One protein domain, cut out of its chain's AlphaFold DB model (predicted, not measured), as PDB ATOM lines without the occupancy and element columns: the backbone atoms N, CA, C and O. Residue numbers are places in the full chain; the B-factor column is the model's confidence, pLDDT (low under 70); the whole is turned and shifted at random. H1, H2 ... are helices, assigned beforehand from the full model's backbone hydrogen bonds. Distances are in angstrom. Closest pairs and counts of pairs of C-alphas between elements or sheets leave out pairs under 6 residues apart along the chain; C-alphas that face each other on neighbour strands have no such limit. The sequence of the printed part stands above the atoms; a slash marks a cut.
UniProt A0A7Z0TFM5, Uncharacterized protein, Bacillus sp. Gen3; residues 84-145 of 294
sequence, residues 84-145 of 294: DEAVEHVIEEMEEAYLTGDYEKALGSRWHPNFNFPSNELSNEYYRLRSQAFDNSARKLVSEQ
ATOM      1  N   ASP A  84     100.117  78.650  70.692       94.56
ATOM      2  CA  ASP A  84     101.301  77.872  70.316       94.56
ATOM      3  C   ASP A  84     102.523  78.769  70.070       94.56
ATOM      4  O   ASP A  84     103.574  78.531  70.657       94.56
ATOM      5  N   GLU A  85     102.373  79.853  69.300       92.19
ATOM      6  CA  GLU A  85     103.446  80.845  69.095       92.19
ATOM      7  C   GLU A  85     103.935  81.411  70.436       92.19
ATOM      8  O   GLU A  85     105.132  81.513  70.702       92.19
ATOM      9  N   ALA A  86     102.992  81.763  71.315       91.56
ATOM     10  CA  ALA A  86     103.313  82.303  72.625       91.56
ATOM     11  C   ALA A  86     104.050  81.280  73.503       91.56
ATOM     12  O   ALA A  86     104.997  81.650  74.196       91.56
ATOM     13  N   VAL A  87     103.634  80.007  73.507       93.88
ATOM     14  CA  VAL A  87     104.294  78.986  74.334       93.88
ATOM     15  C   VAL A  87     105.665  78.594  73.786       93.88
ATOM     16  O   VAL A  87     106.557  78.331  74.587       93.88
ATOM     17  N   GLU A  88     105.862  78.605  72.466       93.75
ATOM     18  CA  GLU A  88     107.160  78.343  71.835       93.75
ATOM     19  C   GLU A  88     108.202  79.371  72.290       93.75
ATOM     20  O   GLU A  88     109.240  78.987  72.823       93.75
ATOM     21  N   HIS A  89     107.863  80.664  72.254       90.25
ATOM     22  CA  HIS A  89     108.719  81.718  72.809       90.25
ATOM     23  C   HIS A  89     109.044  81.511  74.294       90.25
ATOM     24  O   HIS A  89     110.172  81.743  74.733       90.25
ATOM     25  N   VAL A  90     108.066  81.065  75.091       92.31
ATOM     26  CA  VAL A  90     108.317  80.748  76.503       92.31
ATOM     27  C   VAL A  90     109.299  79.592  76.637       92.31
ATOM     28  O   VAL A  90     110.172  79.654  77.497       92.31
ATOM     29  N   ILE A  91     109.156  78.547  75.821       94.31
ATOM     30  CA  ILE A  91     110.022  77.368  75.854       94.31
ATOM     31  C   ILE A  91     111.455  77.741  75.468       94.31
ATOM     32  O   ILE A  91     112.370  77.339  76.177       94.31
ATOM     33  N   GLU A  92     111.656  78.555  74.433       93.81
ATOM     34  CA  GLU A  92     112.986  79.031  74.026       93.81
ATOM     35  C   GLU A  92     113.704  79.765  75.170       93.81
ATOM     36  O   GLU A  92     114.813  79.397  75.566       93.81
ATOM     37  N   GLU A  93     113.047  80.764  75.771       93.19
ATOM     38  CA  GLU A  93     113.615  81.517  76.897       93.19
ATOM     39  C   GLU A  93     113.823  80.642  78.144       93.19
ATOM     40  O   GLU A  93     114.748  80.867  78.932       93.19
ATOM     41  N   MET A  94     112.946  79.657  78.348       93.88
ATOM     42  CA  MET A  94     113.032  78.692  79.437       93.88
ATOM     43  C   MET A  94     114.241  77.768  79.269       93.88
ATOM     44  O   MET A  94     114.944  77.504  80.243       93.88
ATOM     45  N   GLU A  95     114.490  77.275  78.057       95.06
ATOM     46  CA  GLU A  95     115.630  76.415  77.741       95.06
ATOM     47  C   GLU A  95     116.957  77.166  77.874       95.06
ATOM     48  O   GLU A  95     117.896  76.641  78.477       95.06
ATOM     49  N   GLU A  96     117.027  78.412  77.403       95.50
ATOM     50  CA  GLU A  96     118.199  79.272  77.595       95.50
ATOM     51  C   GLU A  96     118.499  79.490  79.090       95.50
ATOM     52  O   GLU A  96     119.635  79.307  79.547       95.50
ATOM     53  N   ALA A  97     117.472  79.812  79.882       94.00
ATOM     54  CA  ALA A  97     117.598  79.960  81.329       94.00
ATOM     55  C   ALA A  97     118.066  78.656  81.997       94.00
ATOM     56  O   ALA A  97     118.954  78.661  82.850       94.00
ATOM     57  N   TYR A  98     117.531  77.514  81.560       94.12
ATOM     58  CA  TYR A  98     117.917  76.205  82.080       94.12
ATOM     59  C   TYR A  98     119.398  75.894  81.826       94.12
ATOM     60  O   TYR A  98     120.091  75.394  82.713       94.12
ATOM     61  N   LEU A  99     119.898  76.191  80.622       93.62
ATOM     62  CA  LEU A  99     121.290  75.947  80.230       93.62
ATOM     63  C   LEU A  99     122.285  76.855  80.962       93.62
ATOM     64  O   LEU A  99     123.422  76.451  81.203       93.62
ATOM     65  N   THR A 100     121.858  78.061  81.333       94.06
ATOM     66  CA  THR A 100     122.677  79.035  82.072       94.06
ATOM     67  C   THR A 100     122.591  78.876  83.593       94.06
ATOM     68  O   THR A 100     123.335  79.535  84.317       94.06
ATOM     69  N   GLY A 101     121.736  77.971  84.085       90.69
ATOM     70  CA  GLY A 101     121.548  77.706  85.512       90.69
ATOM     71  C   GLY A 101     120.571  78.656  86.213       90.69
ATOM     72  O   GLY A 101     120.428  78.573  87.431       90.69
ATOM     73  N   ASP A 102     119.869  79.522  85.474       91.62
ATOM     74  CA  ASP A 102     118.764  80.334  85.995       91.62
ATOM     75  C   ASP A 102     117.486  79.485  86.098       91.62
ATOM     76  O   ASP A 102     116.536  79.587  85.312       91.62
ATOM     77  N   TYR A 103     117.461  78.598  87.094       91.19
ATOM     78  CA  TYR A 103     116.310  77.728  87.329       91.19
ATOM     79  C   TYR A 103     115.090  78.474  87.883       91.19
ATOM     80  O   TYR A 103     113.982  77.938  87.837       91.19
ATOM     81  N   GLU A 104     115.238  79.713  88.370       89.00
ATOM     82  CA  GLU A 104     114.081  80.537  88.732       89.00
ATOM     83  C   GLU A 104     113.257  80.852  87.482       89.00
ATOM     84  O   GLU A 104     112.064  80.521  87.427       89.00
ATOM     85  N   LYS A 105     113.905  81.414  86.453       89.25
ATOM     86  CA  LYS A 105     113.258  81.716  85.175       89.25
ATOM     87  C   LYS A 105     112.824  80.440  84.452       89.25
ATOM     88  O   LYS A 105     111.675  80.363  84.012       89.25
ATOM     89  N   ALA A 106     113.673  79.408  84.413       91.50
ATOM     90  CA  ALA A 106     113.377  78.155  83.708       91.50
ATOM     91  C   ALA A 106     112.174  77.372  84.275       91.50
ATOM     92  O   ALA A 106     111.627  76.493  83.610       91.50
ATOM     93  N   LEU A 107     111.759  77.638  85.516       90.69
ATOM     94  CA  LEU A 107     110.578  77.017  86.128       90.69
ATOM     95  C   LEU A 107     109.412  78.015  86.285       90.69
ATOM     96  O   LEU A 107     108.421  77.709  86.956       90.69
ATOM     97  N   GLY A 108     109.510  79.209  85.690       83.12
ATOM     98  CA  GLY A 108     108.463  80.235  85.745       83.12
ATOM     99  C   GLY A 108     108.252  80.818  87.144       83.12
ATOM    100  O   GLY A 108     107.147  81.249  87.485       83.12
ATOM    101  N   SER A 109     109.288  80.809  87.986       76.12
ATOM    102  CA  SER A 109     109.250  81.435  89.308       76.12
ATOM    103  C   SER A 109     109.494  82.933  89.145       76.12
ATOM    104  O   SER A 109     110.570  83.343  88.733       76.12
ATOM    105  N   ARG A 110     108.487  83.765  89.448       66.12
ATOM    106  CA  ARG A 110     108.534  85.243  89.331       66.12
ATOM    107  C   ARG A 110     108.705  85.795  87.907       66.12
ATOM    108  O   ARG A 110     108.678  87.011  87.734       66.12
ATOM    109  N   TRP A 111     108.808  84.936  86.895       78.56
ATOM    110  CA  TRP A 111     108.788  85.316  85.488       78.56
ATOM    111  C   TRP A 111     107.420  85.005  84.868       78.56
ATOM    112  O   TRP A 111     106.954  83.863  84.862       78.56
ATOM    113  N   HIS A 112     106.754  86.047  84.371       70.88
ATOM    114  CA  HIS A 112     105.419  85.967  83.785       70.88
ATOM    115  C   HIS A 112     105.412  86.702  82.443       70.88
ATOM    116  O   HIS A 112     105.152  87.906  82.409       70.88
ATOM    117  N   PRO A 113     105.727  86.002  81.342       73.44
ATOM    118  CA  PRO A 113     105.658  86.599  80.023       73.44
ATOM    119  C   PRO A 113     104.194  86.886  79.678       73.44
ATOM    120  O   PRO A 113     103.311  86.028  79.828       73.44
ATOM    121  N   ASN A 114     103.947  88.130  79.270       75.81
ATOM    122  CA  ASN A 114     102.621  88.642  78.963       75.81
ATOM    123  C   ASN A 114     102.395  88.567  77.455       75.81
ATOM    124  O   ASN A 114     103.015  89.302  76.691       75.81
ATOM    125  N   PHE A 115     101.477  87.695  77.054       85.94
ATOM    126  CA  PHE A 115     100.962  87.619  75.694       85.94
ATOM    127  C   PHE A 115      99.487  87.987  75.711       85.94
ATOM    128  O   PHE A 115      98.791  87.788  76.710       85.94
ATOM    129  N   ASN A 116      99.022  88.530  74.595       79.69
ATOM    130  CA  ASN A 116      97.648  88.973  74.449       79.69
ATOM    131  C   ASN A 116      96.921  88.084  73.444       79.69
ATOM    132  O   ASN A 116      97.492  87.702  72.420       79.69
ATOM    133  N   PHE A 117      95.645  87.823  73.727       87.56
ATOM    134  CA  PHE A 117      94.783  86.946  72.942       87.56
ATOM    135  C   PHE A 117      93.425  87.618  72.708       87.56
ATOM    136  O   PHE A 117      92.958  88.347  73.586       87.56
ATOM    137  N   PRO A 118      92.755  87.345  71.575       88.00
ATOM    138  CA  PRO A 118      91.479  87.975  71.240       88.00
ATOM    139  C   PRO A 118      90.307  87.408  72.056       88.00
ATOM    140  O   PRO A 118      89.205  87.949  72.022       88.00
ATOM    141  N   SER A 119      90.513  86.306  72.787       90.19
ATOM    142  CA  SER A 119      89.489  85.684  73.621       90.19
ATOM    143  C   SER A 119      90.066  85.093  74.910       90.19
ATOM    144  O   SER A 119      91.237  84.713  74.993       90.19
ATOM    145  N   ASN A 120      89.203  84.964  75.921       91.25
ATOM    146  CA  ASN A 120      89.545  84.291  77.176       91.25
ATOM    147  C   ASN A 120      89.827  82.795  76.982       91.25
ATOM    148  O   ASN A 120      90.592  82.224  77.749       91.25
ATOM    149  N   GLU A 121      89.218  82.156  75.982       95.88
ATOM    150  CA  GLU A 121      89.450  80.743  75.667       95.88
ATOM    151  C   GLU A 121      90.902  80.505  75.244       95.88
ATOM    152  O   GLU A 121      91.589  79.693  75.861       95.88
ATOM    153  N   LEU A 122      91.398  81.297  74.290       93.94
ATOM    154  CA  LEU A 122      92.787  81.225  73.827       93.94
ATOM    155  C   LEU A 122      93.773  81.614  74.935       93.94
ATOM    156  O   LEU A 122      94.813  80.984  75.100       93.94
ATOM    157  N   SER A 123      93.418  82.612  75.749       91.75
ATOM    158  CA  SER A 123      94.203  82.987  76.928       91.75
ATOM    159  C   SER A 123      94.324  81.827  77.926       91.75
ATOM    160  O   SER A 123      95.421  81.493  78.374       91.75
ATOM    161  N   ASN A 124      93.213  81.148  78.230       94.00
ATOM    162  CA  ASN A 124      93.203  79.976  79.107       94.00
ATOM    163  C   ASN A 124      94.000  78.805  78.515       94.00
ATOM    164  O   ASN A 124      94.708  78.117  79.252       94.00
ATOM    165  N   GLU A 125      93.912  78.586  77.202       95.88
ATOM    166  CA  GLU A 125      94.704  77.579  76.501       95.88
ATOM    167  C   GLU A 125      96.206  77.861  76.606       95.88
ATOM    168  O   GLU A 125      96.956  76.973  77.019       95.88
ATOM    169  N   TYR A 126      96.640  79.100  76.357       94.12
ATOM    170  CA  TYR A 126      98.026  79.522  76.574       94.12
ATOM    171  C   TYR A 126      98.470  79.268  78.017       94.12
ATOM    172  O   TYR A 126      99.507  78.645  78.246       94.12
ATOM    173  N   TYR A 127      97.681  79.684  79.014       91.75
ATOM    174  CA  TYR A 127      98.032  79.461  80.419       91.75
ATOM    175  C   TYR A 127      98.161  77.973  80.766       91.75
ATOM    176  O   TYR A 127      99.046  77.607  81.547       91.75
ATOM    177  N   ARG A 128      97.330  77.111  80.165       94.88
ATOM    178  CA  ARG A 128      97.412  75.653  80.306       94.88
ATOM    179  C   ARG A 128      98.697  75.102  79.680       94.88
ATOM    180  O   ARG A 128      99.423  74.384  80.365       94.88
ATOM    181  N   LEU A 129      98.987  75.441  78.423       95.25
ATOM    182  CA  LEU A 129     100.188  74.995  77.702       95.25
ATOM    183  C   LEU A 129     101.467  75.471  78.402       95.25
ATOM    184  O   LEU A 129     102.363  74.678  78.684       95.25
ATOM    185  N   ARG A 130     101.507  76.745  78.799       93.75
ATOM    186  CA  ARG A 130     102.601  77.333  79.578       93.75
ATOM    187  C   ARG A 130     102.822  76.607  80.902       93.75
ATOM    188  O   ARG A 130     103.957  76.325  81.276       93.75
ATOM    189  N   SER A 131     101.744  76.303  81.631       92.56
ATOM    190  CA  SER A 131     101.842  75.541  82.881       92.56
ATOM    191  C   SER A 131     102.461  74.164  82.638       92.56
ATOM    192  O   SER A 131     103.346  73.766  83.390       92.56
ATOM    193  N   GLN A 132     102.050  73.471  81.570       94.69
ATOM    194  CA  GLN A 132     102.610  72.172  81.188       94.69
ATOM    195  C   GLN A 132     104.098  72.260  80.825       94.69
ATOM    196  O   GLN A 132     104.863  71.387  81.234       94.69
ATOM    197  N   ALA A 133     104.520  73.310  80.114       94.56
ATOM    198  CA  ALA A 133     105.926  73.546  79.782       94.56
ATOM    199  C   ALA A 133     106.791  73.717  81.042       94.56
ATOM    200  O   ALA A 133     107.802  73.031  81.201       94.56
ATOM    201  N   PHE A 134     106.353  74.544  81.996       94.94
ATOM    202  CA  PHE A 134     107.069  74.695  83.262       94.94
ATOM    203  C   PHE A 134     107.058  73.418  84.113       94.94
ATOM    204  O   PHE A 134     108.062  73.105  84.752       94.94
ATOM    205  N   ASP A 135     105.961  72.653  84.113       94.94
ATOM    206  CA  ASP A 135     105.901  71.354  84.799       94.94
ATOM    207  C   ASP A 135     106.877  70.341  84.160       94.94
ATOM    208  O   ASP A 135     107.534  69.584  84.874       94.94
ATOM    209  N   ASN A 136     107.032  70.346  82.827       94.81
ATOM    210  CA  ASN A 136     108.034  69.533  82.120       94.81
ATOM    211  C   ASN A 136     109.465  69.906  82.537       94.81
ATOM    212  O   ASN A 136     110.268  69.019  82.824       94.81
ATOM    213  N   SER A 137     109.775  71.202  82.602       94.81
ATOM    214  CA  SER A 137     111.088  71.704  83.034       94.81
ATOM    215  C   SER A 137     111.400  71.322  84.485       94.81
ATOM    216  O   SER A 137     112.497  70.853  84.791       94.81
ATOM    217  N   ALA A 138     110.408  71.412  85.376       95.25
ATOM    218  CA  ALA A 138     110.554  70.975  86.760       95.25
ATOM    219  C   ALA A 138     110.809  69.462  86.868       95.25
ATOM    220  O   ALA A 138     111.732  69.050  87.566       95.25
ATOM    221  N   ARG A 139     110.069  68.632  86.115       95.75
ATOM    222  CA  ARG A 139     110.324  67.181  86.025       95.75
ATOM    223  C   ARG A 139     111.730  66.866  85.520       95.75
ATOM    224  O   ARG A 139     112.386  65.981  86.066       95.75
ATOM    225  N   LYS A 140     112.206  67.598  84.508       95.62
ATOM    226  CA  LYS A 140     113.578  67.468  84.007       95.62
ATOM    227  C   LYS A 140     114.590  67.773  85.114       95.62
ATOM    228  O   LYS A 140     115.488  66.967  85.339       95.62
ATOM    229  N   LEU A 141     114.408  68.870  85.853       94.81
ATOM    230  CA  LEU A 141     115.280  69.239  86.974       94.81
ATOM    231  C   LEU A 141     115.332  68.156  88.063       94.81
ATOM    232  O   LEU A 141     116.430  67.799  88.480       94.81
ATOM    233  N   VAL A 142     114.177  67.584  88.433       94.38
ATOM    234  CA  VAL A 142     114.089  66.447  89.372       94.38
ATOM    235  C   VAL A 142     114.860  65.232  88.851       94.38
ATOM    236  O   VAL A 142     115.617  64.607  89.589       94.38
ATOM    237  N   SER A 143     114.704  64.895  87.566       94.75
ATOM    238  CA  SER A 143     115.399  63.748  86.964       94.75
ATOM    239  C   SER A 143     116.921  63.916  86.922       94.75
ATOM    240  O   SER A 143     117.652  62.928  86.962       94.75
ATOM    241  N   GLU A 144     117.395  65.163  86.870       95.31
ATOM    242  CA  GLU A 144     118.816  65.506  86.893       95.31
ATOM    243  C   GLU A 144     119.381  65.640  88.320       95.31
ATOM    244  O   GLU A 144     120.591  65.805  88.459       95.31
ATOM    245  N   GLN A 145     118.539  65.542  89.361       94.19
ATOM    246  CA  GLN A 145     118.907  65.673  90.778       94.19
ATOM    247  C   GLN A 145     119.636  66.984  91.104       94.19
ATOM    248  O   GLN A 145     120.690  66.996  91.745       94.19
TER     249      GLN A 145
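Overview. This is residues 84 to 145 of the 294 residues of an uncharacterized protein of Bacillus sp. Gen3 (UniProt A0A7Z0TFM5). Two long helices, H3 and H1, run side by side the same way, meeting along part of their length, and the short H2 folds back on the later part of H1. A long link without a named element, residues 107 to 119, returns from H2 to the beginning of H3. The 62 printed residues hold three named helices, in the order H1, H2, H3, and no named strand; the class is all helix. The whole is compact, with a radius of gyration of the C-alphas of 12.0 A, and rod-shaped, spanning 39 by 18 by 17 A.

Arrangement. H3, residues 120 to 143, touches H1, residues 84 to 100, at a shallow tilt of 25 degrees. H3 touches H1 with residues 126 to 133 alone, and H1 touches H3 with residues 84 to 91 alone; the closest C-alphas of the two helices, those of Val 87 and Arg 130, are 5.8 A apart. H2, residues 103 to 106, touches residues 93 to 98 of H1 alone, the closest C-alphas being those of Met 94 and Ala 106, 4.3 A. H2 and H3 are close but not clearly touching, with the closest C-alphas, of Ala 106 and Ser 137, 6.9 A apart. In H1 and H3 every O i to N i+4 pair is within hydrogen-bond range; H2 is too short for such a pair.

Along the chain. H3 measures 34.4 A from C-alpha 120 at (89.545, 84.291, 77.176) to C-alpha 143 at (115.399, 63.748, 86.964). H1 measures 24.4 A and begins at C-alpha 84, (101.301, 77.872, 70.316); H2 measures 4.7 A.

Size, cuts and confidence. The farthest C-alphas, of Pro 118 and Gln 145, are 40.4 A apart. The printed part has no cut; the link H1 to H2 is tight and H2 to H3 long. Mean pLDDT of the printed part is 90.9, with residue 110 under 70.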